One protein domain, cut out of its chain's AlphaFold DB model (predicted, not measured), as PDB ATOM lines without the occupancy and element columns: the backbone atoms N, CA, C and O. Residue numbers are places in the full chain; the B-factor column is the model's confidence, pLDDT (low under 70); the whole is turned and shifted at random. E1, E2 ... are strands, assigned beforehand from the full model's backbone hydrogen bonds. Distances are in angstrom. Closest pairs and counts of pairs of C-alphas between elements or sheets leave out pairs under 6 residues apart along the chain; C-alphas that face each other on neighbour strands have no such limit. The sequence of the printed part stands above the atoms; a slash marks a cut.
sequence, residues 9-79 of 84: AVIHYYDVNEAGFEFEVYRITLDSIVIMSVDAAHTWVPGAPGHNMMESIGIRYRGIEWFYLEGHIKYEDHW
ATOM      1  N   ALA A   9     -53.210  23.572  19.965       93.88
ATOM      2  CA  ALA A   9     -52.593  23.974  18.699       93.88
ATOM      3  C   ALA A   9     -52.298  22.732  17.857       93.88
ATOM      4  O   ALA A   9     -52.003  21.667  18.400       93.88
ATOM      5  N   VAL A  10     -52.391  22.871  16.538       96.56
ATOM      6  CA  VAL A  10     -52.015  21.826  15.582       96.56
ATOM      7  C   VAL A  10     -51.063  22.451  14.575       96.56
ATOM      8  O   VAL A  10     -51.395  23.461  13.958       96.56
ATOM      9  N   ILE A  11     -49.874  21.871  14.455       97.00
ATOM     10  CA  ILE A  11     -48.839  22.301  13.520       97.00
ATOM     11  C   ILE A  11     -48.724  21.208  12.465       97.00
ATOM     12  O   ILE A  11     -48.432  20.057  12.791       97.00
ATOM     13  N   HIS A  12     -48.981  21.585  11.217       98.06
ATOM     14  CA  HIS A  12     -48.926  20.703  10.059       98.06
ATOM     15  C   HIS A  12     -47.632  20.966   9.291       98.06
ATOM     16  O   HIS A  12     -47.345  22.111   8.940       98.06
ATOM     17  N   TYR A  13     -46.868  19.910   9.036       98.06
ATOM     18  CA  TYR A  13     -45.664  19.943   8.219       98.06
ATOM     19  C   TYR A  13     -45.972  19.289   6.879       98.06
ATOM     20  O   TYR A  13     -46.516  18.182   6.831       98.06
ATOM     21  N   TYR A  14     -45.615  19.986   5.808       97.69
ATOM     22  CA  TYR A  14     -45.883  19.584   4.435       97.69
ATOM     23  C   TYR A  14     -44.579  19.314   3.695       97.69
ATOM     24  O   TYR A  14     -43.552  19.927   3.993       97.69
ATOM     25  N   ASP A  15     -44.658  18.419   2.721       97.50
ATOM     26  CA  ASP A  15     -43.646  18.208   1.691       97.50
ATOM     27  C   ASP A  15     -44.310  18.313   0.308       97.50
ATOM     28  O   ASP A  15     -45.541  18.348   0.199       97.50
ATOM     29  N   VAL A  16     -43.508  18.393  -0.749       97.75
ATOM     30  CA  VAL A  16     -43.972  18.503  -2.134       97.75
ATOM     31  C   VAL A  16     -43.631  17.215  -2.874       97.75
ATOM     32  O   VAL A  16     -42.479  16.791  -2.908       97.75
ATOM     33  N   ASN A  17     -44.633  16.575  -3.476       95.75
ATOM     34  CA  ASN A  17     -44.408  15.342  -4.230       95.75
ATOM     35  C   ASN A  17     -43.817  15.608  -5.627       95.75
ATOM     36  O   ASN A  17     -43.719  16.748  -6.078       95.75
ATOM     37  N   GLU A  18     -43.474  14.542  -6.355       96.56
ATOM     38  CA  GLU A  18     -42.897  14.638  -7.708       96.56
ATOM     39  C   GLU A  18     -43.794  15.381  -8.715       96.56
ATOM     40  O   GLU A  18     -43.299  15.967  -9.675       96.56
ATOM     41  N   ALA A  19     -45.113  15.389  -8.495       96.88
ATOM     42  CA  ALA A  19     -46.077  16.108  -9.324       96.88
ATOM     43  C   ALA A  19     -46.249  17.587  -8.918       96.88
ATOM     44  O   ALA A  19     -47.031  18.302  -9.547       96.88
ATOM     45  N   GLY A  20     -45.531  18.054  -7.892       96.62
ATOM     46  CA  GLY A  20     -45.574  19.434  -7.410       96.62
ATOM     47  C   GLY A  20     -46.728  19.741  -6.453       96.62
ATOM     48  O   GLY A  20     -46.984  20.914  -6.187       96.62
ATOM     49  N   PHE A  21     -47.437  18.731  -5.941       97.38
ATOM     50  CA  PHE A  21     -48.516  18.935  -4.972       97.38
ATOM     51  C   PHE A  21     -48.006  18.821  -3.539       97.38
ATOM     52  O   PHE A  21     -47.295  17.874  -3.195       97.38
ATOM     53  N   GLU A  22     -48.431  19.763  -2.699       97.50
ATOM     54  CA  GLU A  22     -48.207  19.712  -1.258       97.50
ATOM     55  C   GLU A  22     -49.024  18.584  -0.624       97.50
ATOM     56  O   GLU A  22     -50.208  18.394  -0.920       97.50
ATOM     57  N   PHE A  23     -48.396  17.851   0.287       97.00
ATOM     58  CA  PHE A  23     -49.054  16.847   1.107       97.00
ATOM     59  C   PHE A  23     -48.478  16.867   2.520       97.00
ATOM     60  O   PHE A  23     -47.319  17.212   2.738       97.00
ATOM     61  N   GLU A  24     -49.310  16.546   3.505       97.81
ATOM     62  CA  GLU A  24     -48.897  16.552   4.904       97.81
ATOM     63  C   GLU A  24     -48.061  15.303   5.213       97.81
ATOM     64  O   GLU A  24     -48.489  14.180   4.947       97.81
ATOM     65  N   VAL A  25     -46.892  15.501   5.819       97.88
ATOM     66  CA  VAL A  25     -45.958  14.419   6.182       97.88
ATOM     67  C   VAL A  25     -45.907  14.174   7.684       97.88
ATOM     68  O   VAL A  25     -45.693  13.050   8.143       97.88
ATOM     69  N   TYR A  26     -46.118  15.227   8.470       98.31
ATOM     70  CA  TYR A  26     -45.913  15.185   9.905       98.31
ATOM     71  C   TYR A  26     -46.803  16.205  10.622       98.31
ATOM     72  O   TYR A  26     -47.022  17.315  10.136       98.31
ATOM     73  N   ARG A  27     -47.326  15.833  11.793       98.44
ATOM     74  CA  ARG A  27     -48.224  16.670  12.591       98.44
ATOM     75  C   ARG A  27     -47.793  16.698  14.046       98.44
ATOM     76  O   ARG A  27     -47.592  15.650  14.656       98.44
ATOM     77  N   ILE A  28     -47.739  17.897  14.619       98.19
ATOM     78  CA  ILE A  28     -47.651  18.090  16.068       98.19
ATOM     79  C   ILE A  28     -48.999  18.580  16.579       98.19
ATOM     80  O   ILE A  28     -49.504  19.605  16.120       98.19
ATOM     81  N   THR A  29     -49.555  17.890  17.572       97.31
ATOM     82  CA  THR A  29     -50.729  18.364  18.314       97.31
ATOM     83  C   THR A  29     -50.319  18.726  19.735       97.31
ATOM     84  O   THR A  29     -49.780  17.887  20.446       97.31
ATOM     85  N   LEU A  30     -50.597  19.957  20.163       95.81
ATOM     86  CA  LEU A  30     -50.332  20.453  21.515       95.81
ATOM     87  C   LEU A  30     -51.645  20.656  22.273       95.81
ATOM     88  O   LEU A  30     -52.594  21.208  21.713       95.81
ATOM     89  N   ASP A  31     -51.680  20.286  23.551       92.94
ATOM     90  CA  ASP A  31     -52.819  20.491  24.456       92.94
ATOM     91  C   ASP A  31     -52.484  21.483  25.586       92.94
ATOM     92  O   ASP A  31     -51.333  21.622  26.016       92.94
ATOM     93  N   SER A  32     -53.520  22.157  26.098       91.81
ATOM     94  CA  SER A  32     -53.441  23.047  27.264       91.81
ATOM     95  C   SER A  32     -52.355  24.114  27.108       91.81
ATOM     96  O   SER A  32     -51.560  24.350  28.024       91.81
ATOM     97  N   ILE A  33     -52.308  24.741  25.932       92.69
ATOM     98  CA  ILE A  33     -51.227  25.651  25.583       92.69
ATOM     99  C   ILE A  33     -51.296  26.971  26.358       92.69
ATOM    100  O   ILE A  33     -52.360  27.481  26.721       92.69
ATOM    101  N   VAL A  34     -50.126  27.551  26.595       90.38
ATOM    102  CA  VAL A  34     -49.951  28.889  27.154       90.38
ATOM    103  C   VAL A  34     -48.901  29.610  26.320       90.38
ATOM    104  O   VAL A  34     -47.774  29.131  26.185       90.38
ATOM    105  N   ILE A  35     -49.271  30.770  25.779       91.38
ATOM    106  CA  ILE A  35     -48.330  31.671  25.112       91.38
ATOM    107  C   ILE A  35     -47.505  32.359  26.199       91.38
ATOM    108  O   ILE A  35     -48.049  33.033  27.073       91.38
ATOM    109  N   MET A  36     -46.196  32.144  26.160       93.69
ATOM    110  CA  MET A  36     -45.241  32.673  27.131       93.69
ATOM    111  C   MET A  36     -44.622  33.987  26.672       93.69
ATOM    112  O   MET A  36     -44.334  34.847  27.499       93.69
ATOM    113  N   SER A  37     -44.411  34.134  25.367       93.38
ATOM    114  CA  SER A  37     -43.808  35.318  24.767       93.38
ATOM    115  C   SER A  37     -44.248  35.463  23.318       93.38
ATOM    116  O   SER A  37     -44.517  34.471  22.638       93.38
ATOM    117  N   VAL A  38     -44.278  36.709  22.859       92.75
ATOM    118  CA  VAL A  38     -44.414  37.076  21.453       92.75
ATOM    119  C   VAL A  38     -43.358  38.140  21.196       92.75
ATOM    120  O   VAL A  38     -43.350  39.160  21.882       92.75
ATOM    121  N   ASP A  39     -42.456  37.870  20.263       92.25
ATOM    122  CA  ASP A  39     -41.449  38.815  19.788       92.25
ATOM    123  C   ASP A  39     -41.681  39.065  18.299       92.25
ATOM    124  O   ASP A  39     -41.888  38.114  17.547       92.25
ATOM    125  N   ALA A  40     -41.697  40.329  17.889       90.56
ATOM    126  CA  ALA A  40     -41.915  40.721  16.504       90.56
ATOM    127  C   ALA A  40     -40.733  41.566  16.035       90.56
ATOM    128  O   ALA A  40     -40.459  42.635  16.586       90.56
ATOM    129  N   ALA A  41     -40.058  41.097  14.992       86.50
ATOM    130  CA  ALA A  41     -38.892  41.748  14.425       86.50
ATOM    131  C   ALA A  41     -39.086  41.974  12.927       86.50
ATOM    132  O   ALA A  41     -39.543  41.103  12.190       86.50
ATOM    133  N   HIS A  42     -38.692  43.153  12.453       85.94
ATOM    134  CA  HIS A  42     -38.576  43.409  11.025       85.94
ATOM    135  C   HIS A  42     -37.146  43.074  10.613       85.94
ATOM    136  O   HIS A  42     -36.210  43.805  10.941       85.94
ATOM    137  N   THR A  43     -36.941  41.925   9.977       77.50
ATOM    138  CA  THR A  43     -35.592  41.419   9.688       77.50
ATOM    139  C   THR A  43     -35.517  40.888   8.268       77.50
ATOM    140  O   THR A  43     -36.460  40.304   7.745       77.50
ATOM    141  N   TRP A  44     -34.380  41.129   7.619       78.69
ATOM    142  CA  TRP A  44     -34.071  40.513   6.340       78.69
ATOM    143  C   TRP A  44     -33.449  39.134   6.564       78.69
ATOM    144  O   TRP A  44     -32.465  39.021   7.294       78.69
ATOM    145  N   VAL A  45     -33.986  38.110   5.904       79.75
ATOM    146  CA  VAL A  45     -33.401  36.764   5.888       79.75
ATOM    147  C   VAL A  45     -32.746  36.534   4.522       79.75
ATOM    148  O   VAL A  45     -33.394  36.794   3.504       79.75
ATOM    149  N   PRO A  46     -31.494  36.040   4.454       82.19
ATOM    150  CA  PRO A  46     -30.861  35.701   3.185       82.19
ATOM    151  C   PRO A  46     -31.725  34.752   2.347       82.19
ATOM    152  O   PRO A  46     -32.126  33.693   2.821       82.19
ATOM    153  N   GLY A  47     -32.017  35.139   1.102       78.19
ATOM    154  CA  GLY A  47     -32.888  34.381   0.194       78.19
ATOM    155  C   GLY A  47     -34.379  34.726   0.284       78.19
ATOM    156  O   GLY A  47     -35.154  34.241  -0.538       78.19
ATOM    157  N   ALA A  48     -34.797  35.588   1.218       78.19
ATOM    158  CA  ALA A  48     -36.171  36.076   1.258       78.19
ATOM    159  C   ALA A  48     -36.435  37.097   0.132       78.19
ATOM    160  O   ALA A  48     -35.596  37.969  -0.120       78.19
ATOM    161  N   PRO A  49     -37.619  37.056  -0.511       73.50
ATOM    162  CA  PRO A  49     -37.981  37.990  -1.580       73.50
ATOM    163  C   PRO A  49     -38.216  39.434  -1.095       73.50
ATOM    164  O   PRO A  49     -38.357  40.334  -1.917       73.50
ATOM    165  N   GLY A  50     -38.250  39.681   0.219       75.94
ATOM    166  CA  GLY A  50     -38.408  41.014   0.797       75.94
ATOM    167  C   GLY A  50     -38.142  41.048   2.302       75.94
ATOM    168  O   GLY A  50     -37.872  40.025   2.927       75.94
ATOM    169  N   HIS A  51     -38.225  42.246   2.881       73.06
ATOM    170  CA  HIS A  51     -38.218  42.435   4.330       73.06
ATOM    171  C   HIS A  51     -39.648  42.261   4.842       73.06
ATOM    172  O   HIS A  51     -40.509  43.085   4.538       73.06
ATOM    173  N   ASN A  52     -39.911  41.183   5.574       80.75
ATOM    174  CA  ASN A  52     -41.201  40.955   6.209       80.75
ATOM    175  C   ASN A  52     -41.068  40.989   7.736       80.75
ATOM    176  O   ASN A  52     -39.971  41.014   8.300       80.75
ATOM    177  N   MET A  53     -42.219  41.044   8.402       85.19
ATOM    178  CA  MET A  53     -42.283  40.878   9.844       85.19
ATOM    179  C   MET A  53     -42.104  39.396  10.173       85.19
ATOM    180  O   MET A  53     -42.812  38.546   9.635       85.19
ATOM    181  N   MET A  54     -41.156  39.103  11.053       86.75
ATOM    182  CA  MET A  54     -40.950  37.791  11.639       86.75
ATOM    183  C   MET A  54     -41.468  37.818  13.071       86.75
ATOM    184  O   MET A  54     -41.033  38.641  13.876       86.75
ATOM    185  N   GLU A  55     -42.387  36.912  13.386       90.06
ATOM    186  CA  GLU A  55     -42.939  36.757  14.727       90.06
ATOM    187  C   GLU A  55     -42.449  35.445  15.337       90.06
ATOM    188  O   GLU A  55     -42.635  34.367  14.773       90.06
ATOM    189  N   SER A  56     -41.830  35.532  16.509       90.94
ATOM    190  CA  SER A  56     -41.420  34.383  17.309       90.94
ATOM    191  C   SER A  56     -42.364  34.224  18.494       90.94
ATOM    192  O   SER A  56     -42.467  35.103  19.351       90.94
ATOM    193  N   ILE A  57     -43.048  33.079  18.564       92.62
ATOM    194  CA  ILE A  57     -44.018  32.774  19.622       92.62
ATOM    195  C   ILE A  57     -43.458  31.662  20.509       92.62
ATOM    196  O   ILE A  57     -43.239  30.536  20.065       92.62
ATOM    197  N   GLY A  58     -43.251  31.969  21.789       94.50
ATOM    198  CA  GLY A  58     -42.867  30.981  22.795       94.50
ATOM    199  C   GLY A  58     -44.106  30.302  23.370       94.50
ATOM    200  O   GLY A  58     -44.946  30.971  23.971       94.50
ATOM    201  N   ILE A  59     -44.219  28.980  23.227       93.06
ATOM    202  CA  ILE A  59     -45.386  28.207  23.680       93.06
ATOM    203  C   ILE A  59     -44.958  27.176  24.725       93.06
ATOM    204  O   ILE A  59     -43.984  26.449  24.542       93.06
ATOM    205  N   ARG A  60     -45.720  27.083  25.818       92.69
ATOM    206  CA  ARG A  60     -45.724  25.917  26.713       92.69
ATOM    207  C   ARG A  60     -47.009  25.130  26.511       92.69
ATOM    208  O   ARG A  60     -48.047  25.714  26.222       92.69
ATOM    209  N   TYR A  61     -46.941  23.826  26.706       93.12
ATOM    210  CA  TYR A  61     -48.059  22.896  26.580       93.12
ATOM    211  C   TYR A  61     -48.019  21.889  27.731       93.12
ATOM    212  O   TYR A  61     -47.015  21.797  28.443       93.12
ATOM    213  N   ARG A  62     -49.121  21.167  27.941       92.44
ATOM    214  CA  ARG A  62     -49.175  20.073  28.922       92.44
ATOM    215  C   ARG A  62     -48.977  18.723  28.248       92.44
ATOM    216  O   ARG A  62     -48.193  17.927  28.750       92.44
ATOM    217  N   GLY A  63     -49.647  18.510  27.124       93.19
ATOM    218  CA  GLY A  63     -49.520  17.343  26.267       93.19
ATOM    219  C   GLY A  63     -49.025  17.702  24.876       93.19
ATOM    220  O   GLY A  63     -49.287  18.796  24.364       93.19
ATOM    221  N   ILE A  64     -48.323  16.752  24.276       96.44
ATOM    222  CA  ILE A  64     -47.832  16.799  22.905       96.44
ATOM    223  C   ILE A  64     -47.983  15.418  22.263       96.44
ATOM    224  O   ILE A  64     -47.662  14.403  22.876       96.44
ATOM    225  N   GLU A  65     -48.468  15.387  21.026       97.62
ATOM    226  CA  GLU A  65     -48.462  14.213  20.149       97.62
ATOM    227  C   GLU A  65     -47.604  14.537  18.921       97.62
ATOM    228  O   GLU A  65     -47.858  15.531  18.234       97.62
ATOM    229  N   TRP A  66     -46.607  13.696  18.655       98.38
ATOM    230  CA  TRP A  66     -45.850  13.653  17.407       98.38
ATOM    231  C   TRP A  66     -46.482  12.576  16.528       98.38
ATOM    232  O   TRP A  66     -46.496  11.400  16.899       98.38
ATOM    233  N   PHE A  67     -46.996  12.964  15.366       98.44
ATOM    234  CA  PHE A  67     -47.649  12.050  14.442       98.44
ATOM    235  C   PHE A  67     -46.961  12.086  13.077       98.44
ATOM    236  O   PHE A  67     -47.124  13.032  12.310       98.44
ATOM    237  N   TYR A  68     -46.203  11.033  12.772       97.94
ATOM    238  CA  TYR A  68     -45.679  10.766  11.435       97.94
ATOM    239  C   TYR A  68     -46.792  10.115  10.610       97.94
ATOM    240  O   TYR A  68     -47.247   9.013  10.937       97.94
ATOM    241  N   LEU A  69     -47.287  10.831   9.592       96.62
ATOM    242  CA  LEU A  69     -48.460  10.391   8.827       96.62
ATOM    243  C   LEU A  69     -48.131   9.140   8.009       96.62
ATOM    244  O   LEU A  69     -48.921   8.193   7.979       96.62
ATOM    245  N   GLU A  70     -46.943   9.107   7.406       94.12
ATOM    246  CA  GLU A  70     -46.426   7.906   6.765       94.12
ATOM    247  C   GLU A  70     -46.149   6.818   7.813       94.12
ATOM    248  O   GLU A  70     -45.520   7.051   8.845       94.12
ATOM    249  N   GLY A  71     -46.674   5.616   7.578       95.19
ATOM    250  CA  GLY A  71     -46.572   4.504   8.527       95.19
ATOM    251  C   GLY A  71     -47.472   4.628   9.762       95.19
ATOM    252  O   GLY A  71     -47.488   3.717  10.587       95.19
ATOM    253  N   HIS A  72     -48.252   5.707   9.881       96.00
ATOM    254  CA  HIS A  72     -49.192   5.951  10.974       96.00
ATOM    255  C   HIS A  72     -48.548   5.907  12.380       96.00
ATOM    256  O   HIS A  72     -49.146   5.414  13.339       96.00
ATOM    257  N   ILE A  73     -47.316   6.400  12.515       97.88
ATOM    258  CA  ILE A  73     -46.521   6.257  13.742       97.88
ATOM    259  C   ILE A  73     -46.794   7.435  14.680       97.88
ATOM    260  O   ILE A  73     -46.628   8.596  14.299       97.88
ATOM    261  N   LYS A  74     -47.178   7.136  15.925       97.75
ATOM    262  CA  LYS A  74     -47.517   8.138  16.940       97.75
ATOM    263  C   LYS A  74     -46.691   7.976  18.204       97.75
ATOM    264  O   LYS A  74     -46.584   6.878  18.746       97.75
ATOM    265  N   TYR A  75     -46.193   9.100  18.696       96.94
ATOM    266  CA  TYR A  75     -45.614   9.230  20.024       96.94
ATOM    267  C   TYR A  75     -46.337  10.340  20.765       96.94
ATOM    268  O   TYR A  75     -46.763  11.324  20.165       96.94
ATOM    269  N   GLU A  76     -46.450  10.205  22.077       95.75
ATOM    270  CA  GLU A  76     -47.084  11.221  22.905       95.75
ATOM    271  C   GLU A  76     -46.401  11.342  24.259       95.75
ATOM    272  O   GLU A  76     -45.994  10.352  24.878       95.75
ATOM    273  N   ASP A  77     -46.346  12.569  24.754       94.38
ATOM    274  CA  ASP A  77     -45.916  12.877  26.106       94.38
ATOM    275  C   ASP A  77     -46.911  13.830  26.764       94.38
ATOM    276  O   ASP A  77     -47.574  14.634  26.104       94.38
ATOM    277  N   HIS A  78     -47.048  13.710  28.079       91.69
ATOM    278  CA  HIS A  78     -47.924  14.566  28.854       91.69
ATOM    279  C   HIS A  78     -47.366  14.771  30.259       91.69
ATOM    280  O   HIS A  78     -47.104  13.825  31.008       91.69
ATOM    281  N   TRP A  79     -47.268  16.032  30.666       80.12
ATOM    282  CA  TRP A  79     -46.877  16.384  32.022       80.12
ATOM    283  C   TRP A  79     -47.941  15.881  33.014       80.12
ATOM    284  O   TRP A  79     -49.083  16.350  32.987       80.12
TER     285      TRP A  79
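This is residues 9 to 79 of the 84 residues of the protein "Type VI secretion system secreted protein Hcp" of Pantoea sesami (UniProt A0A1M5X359). A thin four-stranded sheet, E1, E2, E5 and E6, forms one arm of an open V, and the long hairpin of E3 and E4 forms the other, joined to it at the end of E2 and the beginning of E5. The 71 printed residues include six named strands, E1 to E6 along the chain, and no named helix: the class is all strand. The larger sheet has the order E1, E2, E5, E6; both sheets are antiparallel. The whole is loose, with a radius of gyration of the C-alphas of 15.9 A, and flat, spanning 40 by 38 by 14 A.

In the larger sheet, E2 is residues 22 to 31, 26.1 A long, and bends by 60 degrees at residue 25. E1, residues 9 to 16, is 23.2 A long and begins at C-alpha 9, (-52.593, 23.974, 18.699). E5 is residues 63 to 68, and E6 is residues 73 to 78, ending at C-alpha 78, (-47.924, 14.566, 28.854). E3, residues 34 to 43, is 25.9 A long; E4, residues 52 to 60, is 25.8 A.

Inner strands E2 and E5 are antiparallel at 162 degrees, with N 29 and O 65 3.0 A apart, within hydrogen-bond range. The hairpin E1 and E2 has N 11 and O 28 at 2.8 A. In the hairpin E5 and E6, N 66 and O 75 are 2.8 A apart. E1 and E6 are edge strands. The hairpin E3 and E4, at 161 degrees, has N 39 and O 56 at 2.9 A; both its strands are apart from E1, E2, E5 and E6.

The C-alphas farthest apart, of Ala 19 and Trp 79, are separated by 41.4 A. The printed part has no cut. The link from E3 to E4, 8 residues, is short; the others are tight. Mean pLDDT of the printed part is 92.1, and no printed residue is under 70.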